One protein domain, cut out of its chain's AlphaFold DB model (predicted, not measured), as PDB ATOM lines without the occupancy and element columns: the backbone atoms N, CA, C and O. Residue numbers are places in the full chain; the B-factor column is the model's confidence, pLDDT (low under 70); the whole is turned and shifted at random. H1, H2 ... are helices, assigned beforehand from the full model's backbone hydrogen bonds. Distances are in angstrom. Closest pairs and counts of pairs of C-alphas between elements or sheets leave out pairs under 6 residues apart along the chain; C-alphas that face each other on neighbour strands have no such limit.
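What this domain is: This is residues 2 to 61 of the 127 residues of an uncharacterized protein of Ralstonia solanacearum (UniProt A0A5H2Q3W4). A long helix, H3, and a shorter one, H2, make a helical hairpin opened as a V, meeting near the start of H3, while the small helix H1 sits at the open side of the V, near both. The far part of H3 sticks out as an arm with residues 54 to 61, of which 54 to 59 belong to H3. The printed part has 60 residues with three named helices, in the order H1, H2, H3, and no named strand; the class is all helix. The whole is compact, with a radius of gyration of the C-alphas of 11.4 A, and spans 36 by 25 by 20 A.

How they stand to each other: H3, residues 42 to 59, touches H2, residues 23 to 32, with its residues 42 to 46 alone. Their closest C-alphas, those of His 31 and Leu 42, are 6.5 A apart. This hairpin has a steep tilt of 39 degrees, opposite ways. H1, residues 2 to 8, is close to H3 but not clearly touching it, about perpendicular at 89 degrees; the closest C-alphas, those of Phe 5 and Phe 52, are 7.1 A apart. H1 is also close to H2 but not clearly touching it, at a steep tilt of 52 degrees, the same way; the closest C-alphas, those of Leu 2 and Pro 23, are 6.3 A apart. In H1, H2 and H3 every O i to N i+4 pair is within hydrogen-bond range.

Where its parts are: H3 runs 25.9 A from C-alpha 42 at (8.334, 119.117, 182.796) to C-alpha 59 at (9.124, 142.462, 171.589). H2 measures 14.4 A and H1 10.1 A, beginning at C-alpha 2, (-0.121, 131.631, 179.292).

The domain as a whole: The two C-alphas farthest apart, those of His 34 and Ala 61, are 36.0 A apart. The printed part has no cut. The link from H1 to H2 is long, residues 9 to 22. The pLDDT is under 70 at residues 12 to 17, 34 and 36.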
ATOM      1  N   LEU A   2      -0.050 133.093 179.403       86.25
ATOM      2  CA  LEU A   2      -0.121 131.631 179.292       86.25
ATOM      3  C   LEU A   2      -0.973 131.154 178.107       86.25
ATOM      4  O   LEU A   2      -0.482 130.366 177.316       86.25
ATOM      5  N   ARG A   3      -2.178 131.709 177.907       85.44
ATOM      6  CA  ARG A   3      -3.024 131.367 176.747       85.44
ATOM      7  C   ARG A   3      -2.288 131.507 175.406       85.44
ATOM      8  O   ARG A   3      -2.195 130.550 174.661       85.44
ATOM      9  N   ARG A   4      -1.622 132.645 175.183       82.62
ATOM     10  CA  ARG A   4      -0.826 132.884 173.965       82.62
ATOM     11  C   ARG A   4       0.325 131.887 173.783       82.62
ATOM     12  O   ARG A   4       0.664 131.561 172.656       82.62
ATOM     13  N   PHE A   5       0.950 131.441 174.875       87.06
ATOM     14  CA  PHE A   5       1.967 130.388 174.817       87.06
ATOM     15  C   PHE A   5       1.357 129.052 174.383       87.06
ATOM     16  O   PHE A   5       1.910 128.401 173.502       87.06
ATOM     17  N   LEU A   6       0.211 128.686 174.967       86.44
ATOM     18  CA  LEU A   6      -0.535 127.475 174.625       86.44
ATOM     19  C   LEU A   6      -0.965 127.484 173.151       86.44
ATOM     20  O   LEU A   6      -0.729 126.502 172.460       86.44
ATOM     21  N   ASP A   7      -1.450 128.612 172.630       81.62
ATOM     22  CA  ASP A   7      -1.809 128.738 171.211       81.62
ATOM     23  C   ASP A   7      -0.603 128.481 170.285       81.62
ATOM     24  O   ASP A   7      -0.701 127.722 169.323       81.62
ATOM     25  N   ILE A   8       0.565 129.063 170.596       78.88
ATOM     26  CA  ILE A   8       1.789 128.941 169.778       78.88
ATOM     27  C   ILE A   8       2.315 127.505 169.729       78.88
ATOM     28  O   ILE A   8       2.805 127.060 168.694       78.88
ATOM     29  N   ILE A   9       2.229 126.773 170.838       79.62
ATOM     30  CA  ILE A   9       2.630 125.357 170.880       79.62
ATOM     31  C   ILE A   9       1.509 124.427 170.381       79.62
ATOM     32  O   ILE A   9       1.643 123.205 170.447       79.62
ATOM     33  N   GLY A  10       0.401 124.996 169.887       75.94
ATOM     34  CA  GLY A  10      -0.735 124.270 169.338       75.94
ATOM     35  C   GLY A  10      -1.566 123.545 170.395       75.94
ATOM     36  O   GLY A  10      -2.160 122.516 170.095       75.94
ATOM     37  N   TRP A  11      -1.595 124.008 171.638       78.19
ATOM     38  CA  TRP A  11      -2.458 123.445 172.670       78.19
ATOM     39  C   TRP A  11      -3.841 124.118 172.639       78.19
ATOM     40  O   TRP A  11      -3.920 125.316 172.920       78.19
ATOM     41  N   PRO A  12      -4.934 123.387 172.344       69.06
ATOM     42  CA  PRO A  12      -6.280 123.946 172.368       69.06
ATOM     43  C   PRO A  12      -6.708 124.147 173.825       69.06
ATOM     44  O   PRO A  12      -7.069 123.210 174.529       69.06
ATOM     45  N   ALA A  13      -6.581 125.374 174.311       67.12
ATOM     46  CA  ALA A  13      -7.000 125.738 175.652       67.12
ATOM     47  C   ALA A  13      -8.470 126.183 175.661       67.12
ATOM     48  O   ALA A  13      -8.777 127.272 175.171       67.12
ATOM     49  N   ASP A  14      -9.352 125.390 176.269       68.19
ATOM     50  CA  ASP A  14     -10.750 125.781 176.466       68.19
ATOM     51  C   ASP A  14     -10.887 126.967 177.436       68.19
ATOM     52  O   ASP A  14     -10.079 127.175 178.355       68.19
ATOM     53  N   GLU A  15     -11.937 127.770 177.231       54.56
ATOM     54  CA  GLU A  15     -12.296 128.905 178.087       54.56
ATOM     55  C   GLU A  15     -12.760 128.428 179.468       54.56
ATOM     56  O   GLU A  15     -13.937 128.208 179.716       54.56
ATOM     57  N   GLY A  16     -11.796 128.246 180.371       61.25
ATOM     58  CA  GLY A  16     -12.025 127.840 181.760       61.25
ATOM     59  C   GLY A  16     -10.920 126.953 182.340       61.25
ATOM     60  O   GLY A  16     -10.765 126.902 183.555       61.25
ATOM     61  N   GLU A  17     -10.104 126.305 181.497       65.25
ATOM     62  CA  GLU A  17      -9.034 125.400 181.958       65.25
ATOM     63  C   GLU A  17      -7.697 126.107 182.247       65.25
ATOM     64  O   GLU A  17      -6.793 125.535 182.865       65.25
ATOM     65  N   VAL A  18      -7.551 127.357 181.800       72.88
ATOM     66  CA  VAL A  18      -6.291 128.105 181.885       72.88
ATOM     67  C   VAL A  18      -6.272 128.986 183.124       72.88
ATOM     68  O   VAL A  18      -6.654 130.155 183.090       72.88
ATOM     69  N   GLU A  19      -5.749 128.441 184.213       77.56
ATOM     70  CA  GLU A  19      -5.425 129.223 185.400       77.56
ATOM     71  C   GLU A  19      -4.176 130.076 185.132       77.56
ATOM     72  O   GLU A  19      -3.088 129.561 184.845       77.56
ATOM     73  N   THR A  20      -4.338 131.400 185.181       76.88
ATOM     74  CA  THR A  20      -3.273 132.352 184.833       76.88
ATOM     75  C   THR A  20      -2.438 132.827 186.014       76.88
ATOM     76  O   THR A  20      -1.346 133.342 185.780       76.88
ATOM     77  N   GLU A  21      -2.933 132.679 187.246       81.44
ATOM     78  CA  GLU A  21      -2.213 133.074 188.466       81.44
ATOM     79  C   GLU A  21      -1.024 132.144 188.739       81.44
ATOM     80  O   GLU A  21       0.076 132.618 189.023       81.44
ATOM     81  N   HIS A  22      -1.210 130.840 188.513       86.62
ATOM     82  CA  HIS A  22      -0.193 129.803 188.698       86.62
ATOM     83  C   HIS A  22       0.111 129.089 187.371       86.62
ATOM     84  O   HIS A  22      -0.271 127.938 187.149       86.62
ATOM     85  N   PRO A  23       0.796 129.756 186.423       86.69
ATOM     86  CA  PRO A  23       0.932 129.232 185.070       86.69
ATOM     87  C   PRO A  23       1.765 127.947 184.984       86.69
ATOM     88  O   PRO A  23       1.539 127.146 184.080       86.69
ATOM     89  N   LEU A  24       2.707 127.736 185.908       89.62
ATOM     90  CA  LEU A  24       3.495 126.503 185.962       89.62
ATOM     91  C   LEU A  24       2.655 125.306 186.423       89.62
ATOM     92  O   LEU A  24       2.842 124.211 185.901       89.62
ATOM     93  N   ASP A  25       1.676 125.519 187.302       89.94
ATOM     94  CA  ASP A  25       0.786 124.453 187.767       89.94
ATOM     95  C   ASP A  25      -0.142 123.997 186.638       89.94
ATOM     96  O   ASP A  25      -0.308 122.799 186.409       89.94
ATOM     97  N   THR A  26      -0.667 124.939 185.846       87.25
ATOM     98  CA  THR A  26      -1.404 124.617 184.616       87.25
ATOM     99  C   THR A  26      -0.545 123.805 183.641       87.25
ATOM    100  O   THR A  26      -1.012 122.803 183.101       87.25
ATOM    101  N   LEU A  27       0.723 124.182 183.444       87.94
ATOM    102  CA  LEU A  27       1.642 123.439 182.573       87.94
ATOM    103  C   LEU A  27       1.970 122.044 183.116       87.94
ATOM    104  O   LEU A  27       2.045 121.102 182.330       87.94
ATOM    105  N   ALA A  28       2.112 121.886 184.433       89.00
ATOM    106  CA  ALA A  28       2.308 120.586 185.069       89.00
ATOM    107  C   ALA A  28       1.089 119.672 184.881       89.00
ATOM    108  O   ALA A  28       1.248 118.508 184.510       89.00
ATOM    109  N   ARG A  29      -0.131 120.206 185.047       86.81
ATOM    110  CA  ARG A  29      -1.377 119.467 184.777       86.81
ATOM    111  C   ARG A  29      -1.477 119.040 183.314       86.81
ATOM    112  O   ARG A  29      -1.842 117.902 183.040       86.81
ATOM    113  N   ILE A  30      -1.133 119.929 182.383       83.81
ATOM    114  CA  ILE A  30      -1.110 119.642 180.943       83.81
ATOM    115  C   ILE A  30      -0.077 118.556 180.614       83.81
ATOM    116  O   ILE A  30      -0.388 117.598 179.910       83.81
ATOM    117  N   HIS A  31       1.141 118.673 181.146       85.50
ATOM    118  CA  HIS A  31       2.223 117.710 180.927       85.50
ATOM    119  C   HIS A  31       1.855 116.304 181.420       85.50
ATOM    120  O   HIS A  31       2.058 115.327 180.698       85.50
ATOM    121  N   ALA A  32       1.217 116.211 182.591       85.62
ATOM    122  CA  ALA A  32       0.755 114.952 183.173       85.62
ATOM    123  C   ALA A  32      -0.328 114.235 182.342       85.62
ATOM    124  O   ALA A  32      -0.495 113.025 182.476       85.62
ATOM    125  N   ARG A  33      -1.046 114.943 181.454       81.62
ATOM    126  CA  ARG A  33      -2.016 114.334 180.521       81.62
ATOM    127  C   ARG A  33      -1.345 113.577 179.358       81.62
ATOM    128  O   ARG A  33      -2.051 112.984 178.551       81.62
ATOM    129  N   HIS A  34      -0.009 113.569 179.273       67.12
ATOM    130  CA  HIS A  34       0.784 112.866 178.252       67.12
ATOM    131  C   HIS A  34       0.459 113.228 176.784       67.12
ATOM    132  O   HIS A  34       0.587 112.405 175.883       67.12
ATOM    133  N   ASP A  35       0.089 114.479 176.522       70.19
ATOM    134  CA  ASP A  35      -0.273 114.964 175.180       70.19
ATOM    135  C   ASP A  35       0.936 115.641 174.469       70.19
ATOM    136  O   ASP A  35       2.075 115.240 174.700       70.19
ATOM    137  N   ARG A  36       0.756 116.641 173.593       68.81
ATOM    138  CA  ARG A  36       1.770 117.256 172.703       68.81
ATOM    139  C   ARG A  36       3.096 117.666 173.358       68.81
ATOM    140  O   ARG A  36       4.118 117.725 172.681       68.81
ATOM    141  N   LEU A  37       3.097 117.941 174.661       71.88
ATOM    142  CA  LEU A  37       4.288 118.322 175.429       71.88
ATOM    143  C   LEU A  37       4.982 117.155 176.140       71.88
ATOM    144  O   LEU A  37       6.031 117.351 176.742       71.88
ATOM    145  N   SER A  38       4.423 115.951 176.076       74.69
ATOM    146  CA  SER A  38       4.916 114.772 176.797       74.69
ATOM    147  C   SER A  38       6.257 114.244 176.297       74.69
ATOM    148  O   SER A  38       6.964 113.567 177.039       74.69
ATOM    149  N   VAL A  39       6.642 114.607 175.069       84.38
ATOM    150  CA  VAL A  39       7.982 114.344 174.519       84.38
ATOM    151  C   VAL A  39       9.072 115.165 175.215       84.38
ATOM    152  O   VAL A  39      10.254 114.854 175.093       84.38
ATOM    153  N   LEU A  40       8.685 116.217 175.941       88.12
ATOM    154  CA  LEU A  40       9.566 117.046 176.751       88.12
ATOM    155  C   LEU A  40       9.416 116.676 178.226       88.12
ATOM    156  O   LEU A  40       8.349 116.271 178.680       88.12
ATOM    157  N   THR A  41      10.466 116.867 179.015       92.00
ATOM    158  CA  THR A  41      10.354 116.819 180.477       92.00
ATOM    159  C   THR A  41       9.609 118.053 180.990       92.00
ATOM    160  O   THR A  41       9.646 119.118 180.369       92.00
ATOM    161  N   LEU A  42       8.993 117.963 182.171       90.50
ATOM    162  CA  LEU A  42       8.334 119.117 182.796       90.50
ATOM    163  C   LEU A  42       9.291 120.316 182.956       90.50
ATOM    164  O   LEU A  42       8.920 121.461 182.704       90.50
ATOM    165  N   ALA A  43      10.559 120.053 183.285       93.00
ATOM    166  CA  ALA A  43      11.589 121.088 183.367       93.00
ATOM    167  C   ALA A  43      11.839 121.785 182.014       93.00
ATOM    168  O   ALA A  43      12.025 123.003 181.970       93.00
ATOM    169  N   GLN A  44      11.805 121.044 180.902       92.94
ATOM    170  CA  GLN A  44      11.910 121.613 179.554       92.94
ATOM    171  C   GLN A  44      10.674 122.445 179.191       92.94
ATOM    172  O   GLN A  44      10.827 123.526 178.623       92.94
ATOM    173  N   VAL A  45       9.471 122.007 179.574       90.38
ATOM    174  CA  VAL A  45       8.236 122.789 179.393       90.38
ATOM    175  C   VAL A  45       8.311 124.113 180.158       90.38
ATOM    176  O   VAL A  45       8.060 125.174 179.583       90.38
ATOM    177  N   HIS A  46       8.739 124.086 181.424       92.31
ATOM    178  CA  HIS A  46       8.949 125.304 182.211       92.31
ATOM    179  C   HIS A  46       9.980 126.222 181.551       92.31
ATOM    180  O   HIS A  46       9.765 127.431 181.443       92.31
ATOM    181  N   ARG A  47      11.084 125.660 181.042       93.81
ATOM    182  CA  ARG A  47      12.111 126.443 180.353       93.81
ATOM    183  C   ARG A  47      11.583 127.099 179.078       93.81
ATOM    184  O   ARG A  47      11.891 128.267 178.850       93.81
ATOM    185  N   LEU A  48      10.784 126.397 178.274       91.44
ATOM    186  CA  LEU A  48      10.138 126.972 177.091       91.44
ATOM    187  C   LEU A  48       9.225 128.141 177.463       91.44
ATOM    188  O   LEU A  48       9.277 129.189 176.817       91.44
ATOM    189  N   PHE A  49       8.448 127.996 178.536       92.06
ATOM    190  CA  PHE A  49       7.597 129.074 179.024       92.06
ATOM    191  C   PHE A  49       8.414 130.293 179.476       92.06
ATOM    192  O   PHE A  49       8.094 131.423 179.105       92.06
ATOM    193  N   GLU A  50       9.520 130.091 180.200       93.38
ATOM    194  CA  GLU A  50      10.440 131.178 180.556       93.38
ATOM    195  C   GLU A  50      11.002 131.884 179.318       93.38
ATOM    196  O   GLU A  50      10.968 133.114 179.240       93.38
ATOM    197  N   VAL A  51      11.477 131.128 178.326       92.75
ATOM    198  CA  VAL A  51      11.996 131.680 177.065       92.75
ATOM    199  C   VAL A  51      10.926 132.505 176.350       92.75
ATOM    200  O   VAL A  51      11.221 133.607 175.882       92.75
ATOM    201  N   PHE A  52       9.681 132.037 176.322       90.94
ATOM    202  CA  PHE A  52       8.561 132.778 175.747       90.94
ATOM    203  C   PHE A  52       8.321 134.123 176.454       90.94
ATOM    204  O   PHE A  52       8.204 135.155 175.788       90.94
ATOM    205  N   LYS A  53       8.325 134.157 177.796       90.75
ATOM    206  CA  LYS A  53       8.203 135.415 178.562       90.75
ATOM    207  C   LYS A  53       9.309 136.405 178.205       90.75
ATOM    208  O   LYS A  53       9.042 137.594 178.019       90.75
ATOM    209  N   HIS A  54      10.541 135.914 178.087       90.06
ATOM    210  CA  HIS A  54      11.684 136.743 177.716       90.06
ATOM    211  C   HIS A  54      11.531 137.319 176.301       90.06
ATOM    212  O   HIS A  54      11.748 138.515 176.121       90.06
ATOM    213  N   HIS A  55      11.081 136.523 175.327       87.31
ATOM    214  CA  HIS A  55      10.810 137.007 173.968       87.31
ATOM    215  C   HIS A  55       9.720 138.083 173.944       87.31
ATOM    216  O   HIS A  55       9.900 139.116 173.304       87.31
ATOM    217  N   LEU A  56       8.628 137.907 174.697       86.94
ATOM    218  CA  LEU A  56       7.583 138.930 174.800       86.94
ATOM    219  C   LEU A  56       8.092 140.239 175.410       86.94
ATOM    220  O   LEU A  56       7.633 141.314 175.025       86.94
ATOM    221  N   ARG A  57       9.026 140.166 176.363       86.38
ATOM    222  CA  ARG A  57       9.670 141.357 176.924       86.38
ATOM    223  C   ARG A  57      10.524 142.069 175.876       86.38
ATOM    224  O   ARG A  57      10.447 143.287 175.791       86.38
ATOM    225  N   LEU A  58      11.289 141.324 175.075       83.81
ATOM    226  CA  LEU A  58      12.090 141.882 173.977       83.81
ATOM    227  C   LEU A  58      11.215 142.516 172.893       83.81
ATOM    228  O   LEU A  58      11.521 143.605 172.432       83.81
ATOM    229  N   TRP A  59      10.091 141.893 172.538       79.25
ATOM    230  CA  TRP A  59       9.124 142.462 171.589       79.25
ATOM    231  C   TRP A  59       8.531 143.798 172.042       79.25
ATOM    232  O   TRP A  59       8.078 144.584 171.218       79.25
ATOM    233  N   ARG A  60       8.497 144.043 173.353       81.19
ATOM    234  CA  ARG A  60       8.022 145.301 173.936       81.19
ATOM    235  C   ARG A  60       9.136 146.327 174.117       81.19
ATOM    236  O   ARG A  60       8.845 147.391 174.650       81.19
ATOM    237  N   ALA A  61      10.378 146.012 173.742       72.62
ATOM    238  CA  ALA A  61      11.484 146.948 173.848       72.62
ATOM    239  C   ALA A  61      11.278 148.079 172.829       72.62
ATOM    240  O   ALA A  61      11.300 147.818 171.624       72.62
TER     241      ALA A  61